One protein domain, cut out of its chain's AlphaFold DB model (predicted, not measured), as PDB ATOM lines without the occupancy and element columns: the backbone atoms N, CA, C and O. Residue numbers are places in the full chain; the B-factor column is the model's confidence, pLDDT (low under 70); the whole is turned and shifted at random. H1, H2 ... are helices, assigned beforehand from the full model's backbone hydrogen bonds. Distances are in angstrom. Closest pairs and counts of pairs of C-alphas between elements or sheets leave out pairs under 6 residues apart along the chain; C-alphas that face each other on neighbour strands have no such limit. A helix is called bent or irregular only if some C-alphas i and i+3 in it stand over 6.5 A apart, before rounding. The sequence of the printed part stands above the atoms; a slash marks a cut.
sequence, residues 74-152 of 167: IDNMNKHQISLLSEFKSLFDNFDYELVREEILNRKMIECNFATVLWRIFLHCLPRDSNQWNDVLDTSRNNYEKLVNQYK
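What this domain is: This is residues 74 to 152 of the 167 residues of the protein "Hypothetical protein" of Rotaria sp. Silwood2 (UniProt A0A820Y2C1). Two long helices, H1 and H5, come near each other at their inner ends, making an L, and beside the corner the short helices H2, H3 and H4 form a small head. Residues 74 to 83 of H1 and 141 to 152, of which 141 to 151 belong to H5, stick out as free arms. The printed part has 79 residues with five named helices, H1 to H5 in order, and no named strand; the class is all helix. It is loose, with a radius of gyration of the C-alphas of 15.8 A and spans of 45 by 37 by 22 A.

How they stand to each other: The longest helix, H5, residues 130 to 151, is close to but not clearly touching H1, residues 74 to 93; their closest C-alphas, Phe 92 and Ser 130, are 6.9 A apart, and their lines are about perpendicular at 87 degrees. H4, residues 115 to 122, touches H2, residues 97 to 105, with closest C-alphas Arg 101 and Phe 122 at 6.9 A, a steep tilt of 60 degrees, opposite ways. H3, residues 108 to 111, is close to but not clearly touching H4; their closest C-alphas, Met 109 and Ala 115, are 5.8 A apart. H4 and H5 are apart, as are H1 and H2. Every O i to N i+4 pair is within hydrogen-bond range in H1, H2 and H4, and 16 of 18 in H5; H3 is too short for such a pair.

Where its parts are: H1 runs 28.4 A from C-alpha 74 at (194.650, 155.829, 78.255). H2 is 12.1 A long, H3 7.1 A and H4 10.3 A. H5 runs 31.8 A to C-alpha 151 at (205.499, 194.669, 100.600). H3 and H5 are irregular: C-alphas 108 and 111 are 7.1 A apart, C-alphas 131 and 134 7.3 A.

The domain as a whole: The C-alphas farthest apart, Asp 75 and Tyr 151, are 48.3 A apart. The printed part has no cut and no long link. Residues 74 to 77 have pLDDT under 70.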
ATOM      1  N   ILE A  74     195.342 154.594  78.657       58.78
ATOM      2  CA  ILE A  74     194.650 155.829  78.255       58.78
ATOM      3  C   ILE A  74     193.132 155.693  78.443       58.78
ATOM      4  O   ILE A  74     192.486 156.592  78.988       58.78
ATOM      5  N   ASP A  75     192.562 154.540  78.080       63.62
ATOM      6  CA  ASP A  75     191.123 154.287  78.239       63.62
ATOM      7  C   ASP A  75     190.684 154.257  79.713       63.62
ATOM      8  O   ASP A  75     189.572 154.672  80.049       63.62
ATOM      9  N   ASN A  76     191.560 153.806  80.616       63.94
ATOM     10  CA  ASN A  76     191.262 153.741  82.047       63.94
ATOM     11  C   ASN A  76     191.369 155.115  82.732       63.94
ATOM     12  O   ASN A  76     190.549 155.428  83.597       63.94
ATOM     13  N   MET A  77     192.319 155.961  82.313       69.94
ATOM     14  CA  MET A  77     192.415 157.350  82.787       69.94
ATOM     15  C   MET A  77     191.170 158.167  82.432       69.94
ATOM     16  O   MET A  77     190.661 158.912  83.271       69.94
ATOM     17  N   ASN A  78     190.643 157.989  81.221       76.81
ATOM     18  CA  ASN A  78     189.449 158.706  80.779       76.81
ATOM     19  C   ASN A  78     188.207 158.324  81.593       76.81
ATOM     20  O   ASN A  78     187.434 159.200  81.976       76.81
ATOM     21  N   LYS A  79     188.032 157.041  81.941       78.94
ATOM     22  CA  LYS A  79     186.901 156.602  82.779       78.94
ATOM     23  C   LYS A  79     186.945 157.196  84.186       78.94
ATOM     24  O   LYS A  79     185.918 157.656  84.678       78.94
ATOM     25  N   HIS A  80     188.120 157.218  84.815       82.31
ATOM     26  CA  HIS A  80     188.279 157.789  86.154       82.31
ATOM     27  C   HIS A  80     187.984 159.295  86.172       82.31
ATOM     28  O   HIS A  80     187.270 159.776  87.048       82.31
ATOM     29  N   GLN A  81     188.468 160.029  85.164       81.06
ATOM     30  CA  GLN A  81     188.184 161.460  85.013       81.06
ATOM     31  C   GLN A  81     186.687 161.734  84.832       81.06
ATOM     32  O   GLN A  81     186.136 162.608  85.494       81.06
ATOM     33  N   ILE A  82     186.008 160.955  83.986       84.81
ATOM     34  CA  ILE A  82     184.560 161.092  83.774       84.81
ATOM     35  C   ILE A  82     183.785 160.817  85.073       84.81
ATOM     36  O   ILE A  82     182.866 161.568  85.403       84.81
ATOM     37  N   SER A  83     184.179 159.787  85.830       90.44
ATOM     38  CA  SER A  83     183.575 159.455  87.128       90.44
ATOM     39  C   SER A  83     183.693 160.614  88.116       90.44
ATOM     40  O   SER A  83     182.678 161.075  88.638       90.44
ATOM     41  N   LEU A  84     184.909 161.137  88.308       87.31
ATOM     42  CA  LEU A  84     185.169 162.281  89.185       87.31
ATOM     43  C   LEU A  84     184.372 163.520  88.777       87.31
ATOM     44  O   LEU A  84     183.853 164.228  89.632       87.31
ATOM     45  N   LEU A  85     184.260 163.794  87.478       86.06
ATOM     46  CA  LEU A  85     183.554 164.976  86.987       86.06
ATOM     47  C   LEU A  85     182.042 164.872  87.240       86.06
ATOM     48  O   LEU A  85     181.398 165.874  87.550       86.06
ATOM     49  N   SER A  86     181.484 163.661  87.158       87.69
ATOM     50  CA  SER A  86     180.090 163.396  87.533       87.69
ATOM     51  C   SER A  86     179.852 163.538  89.037       87.69
ATOM     52  O   SER A  86     178.863 164.149  89.439       87.69
ATOM     53  N   GLU A  87     180.780 163.041  89.860       88.00
ATOM     54  CA  GLU A  87     180.719 163.136  91.319       88.00
ATOM     55  C   GLU A  87     180.807 164.600  91.751       88.00
ATOM     56  O   GLU A  87     179.988 165.073  92.535       88.00
ATOM     57  N   PHE A  88     181.734 165.346  91.145       87.56
ATOM     58  CA  PHE A  88     181.885 166.781  91.342       87.56
ATOM     59  C   PHE A  88     180.583 167.521  91.025       87.56
ATOM     60  O   PHE A  88     180.075 168.255  91.868       87.56
ATOM     61  N   LYS A  89     180.006 167.314  89.834       87.56
ATOM     62  CA  LYS A  89     178.738 167.963  89.467       87.56
ATOM     63  C   LYS A  89     177.620 167.609  90.440       87.56
ATOM     64  O   LYS A  89     176.940 168.500  90.927       87.56
ATOM     65  N   SER A  90     177.479 166.331  90.790       87.00
ATOM     66  CA  SER A  90     176.464 165.897  91.752       87.00
ATOM     67  C   SER A  90     176.616 166.577  93.114       87.00
ATOM     68  O   SER A  90     175.608 166.890  93.745       87.00
ATOM     69  N   LEU A  91     177.853 166.785  93.571       87.19
ATOM     70  CA  LEU A  91     178.144 167.383  94.871       87.19
ATOM     71  C   LEU A  91     177.928 168.903  94.878       87.19
ATOM     72  O   LEU A  91     177.435 169.446  95.865       87.19
ATOM     73  N   PHE A  92     178.299 169.593  93.796       88.00
ATOM     74  CA  PHE A  92     178.310 171.058  93.751       88.00
ATOM     75  C   PHE A  92     177.093 171.690  93.053       88.00
ATOM     76  O   PHE A  92     176.811 172.854  93.327       88.00
ATOM     77  N   ASP A  93     176.337 170.966  92.219       85.12
ATOM     78  CA  ASP A  93     175.124 171.505  91.572       85.12
ATOM     79  C   ASP A  93     173.956 171.656  92.569       85.12
ATOM     80  O   ASP A  93     173.154 172.578  92.447       85.12
ATOM     81  N   ASN A  94     173.881 170.788  93.585       84.44
ATOM     82  CA  ASN A  94     172.896 170.847  94.677       84.44
ATOM     83  C   ASN A  94     173.594 171.004  96.034       84.44
ATOM     84  O   ASN A  94     173.327 170.263  96.980       84.44
ATOM     85  N   PHE A  95     174.545 171.933  96.106       87.00
ATOM     86  CA  PHE A  95     175.419 172.085  97.261       87.00
ATOM     87  C   PHE A  95     174.657 172.469  98.545       87.00
ATOM     88  O   PHE A  95     174.154 173.589  98.670       87.00
ATOM     89  N   ASP A  96     174.638 171.572  99.535       89.38
ATOM     90  CA  ASP A  96     174.103 171.839 100.874       89.38
ATOM     91  C   ASP A  96     175.232 172.208 101.847       89.38
ATOM     92  O   ASP A  96     176.028 171.377 102.289       89.38
ATOM     93  N   TYR A  97     175.291 173.491 102.196       89.50
ATOM     94  CA  TYR A  97     176.320 174.013 103.086       89.50
ATOM     95  C   TYR A  97     176.211 173.480 104.518       89.50
ATOM     96  O   TYR A  97     177.247 173.298 105.160       89.50
ATOM     97  N   GLU A  98     175.002 173.256 105.045       91.19
ATOM     98  CA  GLU A  98     174.863 172.796 106.433       91.19
ATOM     99  C   GLU A  98     175.322 171.344 106.562       91.19
ATOM    100  O   GLU A  98     176.048 171.018 107.501       91.19
ATOM    101  N   LEU A  99     175.026 170.510 105.562       88.75
ATOM    102  CA  LEU A  99     175.543 169.143 105.497       88.75
ATOM    103  C   LEU A  99     177.078 169.123 105.448       88.75
ATOM    104  O   LEU A  99     177.720 168.461 106.262       88.75
ATOM    105  N   VAL A 100     177.687 169.911 104.556       87.38
ATOM    106  CA  VAL A 100     179.156 169.997 104.447       87.38
ATOM    107  C   VAL A 100     179.780 170.518 105.741       87.38
ATOM    108  O   VAL A 100     180.810 170.013 106.192       87.38
ATOM    109  N   ARG A 101     179.152 171.507 106.379       90.00
ATOM    110  CA  ARG A 101     179.585 172.022 107.679       90.00
ATOM    111  C   ARG A 101     179.580 170.928 108.743       90.00
ATOM    112  O   ARG A 101     180.562 170.812 109.477       90.00
ATOM    113  N   GLU A 102     178.523 170.130 108.833       92.00
ATOM    114  CA  GLU A 102     178.469 169.004 109.768       92.00
ATOM    115  C   GLU A 102     179.555 167.964 109.470       92.00
ATOM    116  O   GLU A 102     180.233 167.499 110.392       92.00
ATOM    117  N   GLU A 103     179.779 167.612 108.205       89.38
ATOM    118  CA  GLU A 103     180.815 166.644 107.825       89.38
ATOM    119  C   GLU A 103     182.234 167.130 108.144       89.38
ATOM    120  O   GLU A 103     183.064 166.351 108.633       89.38
ATOM    121  N   ILE A 104     182.506 168.420 107.928       89.12
ATOM    122  CA  ILE A 104     183.774 169.068 108.284       89.12
ATOM    123  C   ILE A 104     184.003 169.012 109.793       89.12
ATOM    124  O   ILE A 104     185.062 168.565 110.245       89.12
ATOM    125  N   LEU A 105     183.014 169.446 110.578       89.56
ATOM    126  CA  LEU A 105     183.126 169.510 112.037       89.56
ATOM    127  C   LEU A 105     183.286 168.118 112.658       89.56
ATOM    128  O   LEU A 105     184.013 167.960 113.640       89.56
ATOM    129  N   ASN A 106     182.693 167.099 112.039       91.19
ATOM    130  CA  ASN A 106     182.811 165.704 112.456       91.19
ATOM    131  C   ASN A 106     184.060 164.986 111.905       91.19
ATOM    132  O   ASN A 106     184.190 163.778 112.096       91.19
ATOM    133  N   ARG A 107     184.979 165.694 111.227       85.81
ATOM    134  CA  ARG A 107     186.195 165.139 110.589       85.81
ATOM    135  C   ARG A 107     185.934 164.025 109.565       85.81
ATOM    136  O   ARG A 107     186.844 163.260 109.254       85.81
ATOM    137  N   LYS A 108     184.728 163.943 109.004       85.31
ATOM    138  CA  LYS A 108     184.364 162.902 108.028       85.31
ATOM    139  C   LYS A 108     184.939 163.162 106.636       85.31
ATOM    140  O   LYS A 108     185.099 162.236 105.857       85.31
ATOM    141  N   MET A 109     185.326 164.404 106.342       81.88
ATOM    142  CA  MET A 109     185.827 164.778 105.017       81.88
ATOM    143  C   MET A 109     187.286 164.399 104.726       81.88
ATOM    144  O   MET A 109     187.782 164.743 103.658       81.88
ATOM    145  N   ILE A 110     188.002 163.724 105.632       81.31
ATOM    146  CA  ILE A 110     189.415 163.362 105.396       81.31
ATOM    147  C   ILE A 110     189.558 162.451 104.164       81.31
ATOM    148  O   ILE A 110     190.558 162.527 103.457       81.31
ATOM    149  N   GLU A 111     188.539 161.642 103.879       83.81
ATOM    150  CA  GLU A 111     188.528 160.672 102.778       83.81
ATOM    151  C   GLU A 111     187.894 161.223 101.486       83.81
ATOM    152  O   GLU A 111     187.873 160.543 100.465       83.81
ATOM    153  N   CYS A 112     187.379 162.457 101.500       86.25
ATOM    154  CA  CYS A 112     186.714 163.045 100.340       86.25
ATOM    155  C   CYS A 112     187.733 163.565  99.311       86.25
ATOM    156  O   CYS A 112     188.579 164.406  99.626       86.25
ATOM    157  N   ASN A 113     187.577 163.163  98.044       89.62
ATOM    158  CA  ASN A 113     188.404 163.631  96.920       89.62
ATOM    159  C   ASN A 113     188.377 165.159  96.738       89.62
ATOM    160  O   ASN A 113     189.324 165.753  96.222       89.62
ATOM    161  N   PHE A 114     187.298 165.808  97.182       91.75
ATOM    162  CA  PHE A 114     187.074 167.247  97.038       91.75
ATOM    163  C   PHE A 114     187.253 168.018  98.347       91.75
ATOM    164  O   PHE A 114     186.906 169.200  98.411       91.75
ATOM    165  N   ALA A 115     187.830 167.396  99.382       91.25
ATOM    166  CA  ALA A 115     187.965 167.991 100.709       91.25
ATOM    167  C   ALA A 115     188.574 169.400 100.669       91.25
ATOM    168  O   ALA A 115     188.072 170.314 101.317       91.25
ATOM    169  N   THR A 116     189.623 169.614  99.868       93.00
ATOM    170  CA  THR A 116     190.271 170.929  99.730       93.00
ATOM    171  C   THR A 116     189.326 172.005  99.194       93.00
ATOM    172  O   THR A 116     189.380 173.148  99.647       93.00
ATOM    173  N   VAL A 117     188.459 171.663  98.241       93.06
ATOM    174  CA  VAL A 117     187.473 172.596  97.676       93.06
ATOM    175  C   VAL A 117     186.400 172.908  98.717       93.06
ATOM    176  O   VAL A 117     186.105 174.076  98.963       93.06
ATOM    177  N   LEU A 118     185.896 171.882  99.399       92.44
ATOM    178  CA  LEU A 118     184.897 172.020 100.461       92.44
ATOM    179  C   LEU A 118     185.414 172.884 101.621       92.44
ATOM    180  O   LEU A 118     184.712 173.781 102.083       92.44
ATOM    181  N   TRP A 119     186.678 172.708 102.019       93.25
ATOM    182  CA  TRP A 119     187.342 173.576 102.995       93.25
ATOM    183  C   TRP A 119     187.406 175.032 102.541       93.25
ATOM    184  O   TRP A 119     187.172 175.932 103.344       93.25
ATOM    185  N   ARG A 120     187.693 175.291 101.263       94.69
ATOM    186  CA  ARG A 120     187.716 176.663 100.733       94.69
ATOM    187  C   ARG A 120     186.338 177.317 100.763       94.69
ATOM    188  O   ARG A 120     186.264 178.504 101.063       94.69
ATOM    189  N   ILE A 121     185.269 176.573 100.496       93.62
ATOM    190  CA  ILE A 121     183.896 177.092 100.607       93.62
ATOM    191  C   ILE A 121     183.547 177.357 102.077       93.62
ATOM    192  O   ILE A 121     183.044 178.428 102.412       93.62
ATOM    193  N   PHE A 122     183.869 176.414 102.967       93.25
ATOM    194  CA  PHE A 122     183.622 176.534 104.407       93.25
ATOM    195  C   PHE A 122     184.359 177.715 105.050       93.25
ATOM    196  O   PHE A 122     183.810 178.409 105.899       93.25
ATOM    197  N   LEU A 123     185.592 177.985 104.619       93.75
ATOM    198  CA  LEU A 123     186.387 179.132 105.069       93.75
ATOM    199  C   LEU A 123     186.019 180.441 104.353       93.75
ATOM    200  O   LEU A 123     186.721 181.439 104.510       93.75
ATOM    201  N   HIS A 124     184.950 180.445 103.551       92.56
ATOM    202  CA  HIS A 124     184.515 181.583 102.739       92.56
ATOM    203  C   HIS A 124     185.593 182.115 101.774       92.56
ATOM    204  O   HIS A 124     185.551 183.268 101.352       92.56
ATOM    205  N   CYS A 125     186.559 181.274 101.393       94.31
ATOM    206  CA  CYS A 125     187.541 181.579 100.350       94.31
ATOM    207  C   CYS A 125     186.961 181.403  98.938       94.31
ATOM    208  O   CYS A 125     187.504 181.954  97.983       94.31
ATOM    209  N   LEU A 126     185.895 180.611  98.802       95.25
ATOM    210  CA  LEU A 126     185.124 180.437  97.575       95.25
ATOM    211  C   LEU A 126     183.630 180.636  97.865       95.25
ATOM    212  O   LEU A 126     183.172 180.270  98.952       95.25
ATOM    213  N   PRO A 127     182.858 181.196  96.916       93.06
ATOM    214  CA  PRO A 127     181.410 181.269  97.040       93.06
ATOM    215  C   PRO A 127     180.787 179.872  96.903       93.06
ATOM    216  O   PRO A 127     181.426 178.933  96.430       93.06
ATOM    217  N   ARG A 128     179.523 179.727  97.313       90.62
ATOM    218  CA  ARG A 128     178.795 178.450  97.189       90.62
ATOM    219  C   ARG A 128     178.553 178.078  95.724       90.62
ATOM    220  O   ARG A 128     178.689 176.916  95.365       90.62
ATOM    221  N   ASP A 129     178.276 179.074  94.885       90.62
ATOM    222  CA  ASP A 129     178.038 178.878  93.457       90.62
ATOM    223  C   ASP A 129     179.356 178.659  92.704       90.62
ATOM    224  O   ASP A 129     180.179 179.574  92.579       90.62
ATOM    225  N   SER A 130     179.530 177.460  92.145       90.94
ATOM    226  CA  SER A 130     180.729 177.070  91.386       90.94
ATOM    227  C   SER A 130     180.996 177.949  90.162       90.94
ATOM    228  O   SER A 130     182.150 178.213  89.822       90.94
ATOM    229  N   ASN A 131     179.938 178.492  89.555       91.56
ATOM    230  CA  ASN A 131     180.018 179.388  88.398       91.56
ATOM    231  C   ASN A 131     180.798 180.683  88.678       91.56
ATOM    232  O   ASN A 131     181.315 181.290  87.747       91.56
ATOM    233  N   GLN A 132     180.900 181.098  89.943       93.75
ATOM    234  CA  GLN A 132     181.577 182.337  90.339       93.75
ATOM    235  C   GLN A 132     183.034 182.107  90.775       93.75
ATOM    236  O   GLN A 132     183.741 183.056  91.116       93.75
ATOM    237  N   TRP A 133     183.506 180.855  90.814       94.31
ATOM    238  CA  TRP A 133     184.814 180.541  91.396       94.31
ATOM    239  C   TRP A 133     185.971 181.150  90.616       94.31
ATOM    240  O   TRP A 133     186.904 181.652  91.238       94.31
ATOM    241  N   ASN A 134     185.911 181.133  89.284       95.50
ATOM    242  CA  ASN A 134     186.985 181.675  88.452       95.50
ATOM    243  C   ASN A 134     187.187 183.171  88.720       95.50
ATOM    244  O   ASN A 134     188.295 183.582  89.059       95.50
ATOM    245  N   ASP A 135     186.106 183.952  88.705       96.38
ATOM    246  CA  ASP A 135     186.160 185.399  88.925       96.38
ATOM    247  C   ASP A 135     186.707 185.753  90.320       96.38
ATOM    248  O   ASP A 135     187.552 186.644  90.472       96.38
ATOM    249  N   VAL A 136     186.263 185.027  91.355       96.38
ATOM    250  CA  VAL A 136     186.735 185.222  92.736       96.38
ATOM    251  C   VAL A 136     188.208 184.842  92.878       96.38
ATOM    252  O   VAL A 136     188.972 185.567  93.522       96.38
ATOM    253  N   LEU A 137     188.633 183.732  92.272       95.75
ATOM    254  CA  LEU A 137     190.025 183.285  92.318       95.75
ATOM    255  C   LEU A 137     190.957 184.250  91.589       95.75
ATOM    256  O   LEU A 137     192.024 184.562  92.118       95.75
ATOM    257  N   ASP A 138     190.557 184.754  90.426       97.06
ATOM    258  CA  ASP A 138     191.349 185.720  89.665       97.06
ATOM    259  C   ASP A 138     191.459 187.049  90.410       97.06
ATOM    260  O   ASP A 138     192.553 187.600  90.551       97.06
ATOM    261  N   THR A 139     190.357 187.518  90.997       97.31
ATOM    262  CA  THR A 139     190.361 188.708  91.858       97.31
ATOM    263  C   THR A 139     191.294 188.527  93.057       97.31
ATOM    264  O   THR A 139     192.125 189.395  93.339       97.31
ATOM    265  N   SER A 140     191.198 187.389  93.749       95.81
ATOM    266  CA  SER A 140     192.043 187.063  94.903       95.81
ATOM    267  C   SER A 140     193.527 186.987  94.525       95.81
ATOM    268  O   SER A 140     194.367 187.587  95.202       95.81
ATOM    269  N   ARG A 141     193.858 186.341  93.399       97.00
ATOM    270  CA  ARG A 141     195.233 186.237  92.885       97.00
ATOM    271  C   ARG A 141     195.811 187.609  92.546       97.00
ATOM    272  O   ARG A 141     196.896 187.941  93.015       97.00
ATOM    273  N   ASN A 142     195.054 188.437  91.830       97.81
ATOM    274  CA  ASN A 142     195.468 189.798  91.483       97.81
ATOM    275  C   ASN A 142     195.696 190.663  92.733       97.81
ATOM    276  O   ASN A 142     196.641 191.451  92.795       97.81
ATOM    277  N   ASN A 143     194.842 190.523  93.749       97.31
ATOM    278  CA  ASN A 143     195.008 191.235  95.015       97.31
ATOM    279  C   ASN A 143     196.256 190.771  95.769       97.31
ATOM    280  O   ASN A 143     196.998 191.604  96.292       97.31
ATOM    281  N   TYR A 144     196.523 189.465  95.784       97.00
ATOM    282  CA  TYR A 144     197.742 188.919  96.369       97.00
ATOM    283  C   TYR A 144     198.995 189.454  95.667       97.00
ATOM    284  O   TYR A 144     199.907 189.922  96.340       97.00
ATOM    285  N   GLU A 145     199.030 189.476  94.334       96.94
ATOM    286  CA  GLU A 145     200.169 190.017  93.582       96.94
ATOM    287  C   GLU A 145     200.420 191.499  93.883       96.94
ATOM    288  O   GLU A 145     201.569 191.909  94.058       96.94
ATOM    289  N   LYS A 146     199.358 192.304  94.016       96.75
ATOM    290  CA  LYS A 146     199.477 193.707  94.442       96.75
ATOM    291  C   LYS A 146     200.102 193.823  95.831       96.75
ATOM    292  O   LYS A 146     201.016 194.625  96.005       96.75
ATOM    293  N   LEU A 147     199.649 193.015  96.792       96.56
ATOM    294  CA  LEU A 147     200.204 192.997  98.149       96.56
ATOM    295  C   LEU A 147     201.665 192.549  98.148       96.56
ATOM    296  O   LEU A 147     202.504 193.194  98.773       96.56
ATOM    297  N   VAL A 148     201.992 191.488  97.410       96.12
ATOM    298  CA  VAL A 148     203.374 191.036  97.254       96.12
ATOM    299  C   VAL A 148     204.218 192.171  96.696       96.12
ATOM    300  O   VAL A 148     205.218 192.510  97.305       96.12
ATOM    301  N   ASN A 149     203.807 192.828  95.614       93.31
ATOM    302  CA  ASN A 149     204.578 193.929  95.031       93.31
ATOM    303  C   ASN A 149     204.704 195.142  95.966       93.31
ATOM    304  O   ASN A 149     205.742 195.796  95.968       93.31
ATOM    305  N   GLN A 150     203.682 195.424  96.777       93.56
ATOM    306  CA  GLN A 150     203.694 196.518  97.750       93.56
ATOM    307  C   GLN A 150     204.667 196.263  98.909       93.56
ATOM    308  O   GLN A 150     205.344 197.187  99.356       93.56
ATOM    309  N   TYR A 151     204.725 195.028  99.407       93.25
ATOM    310  CA  TYR A 151     205.499 194.669 100.600       93.25
ATOM    311  C   TYR A 151     206.770 193.873 100.292       93.25
ATOM    312  O   TYR A 151     207.485 193.471 101.211       93.25
ATOM    313  N   LYS A 152     207.083 193.651  99.013       88.69
ATOM    314  CA  LYS A 152     208.342 193.049  98.580       88.69
ATOM    315  C   LYS A 152     209.464 194.044  98.830       88.69
ATOM    316  O   LYS A 152     209.800 194.873  97.989       88.69
TER     317      LYS A 152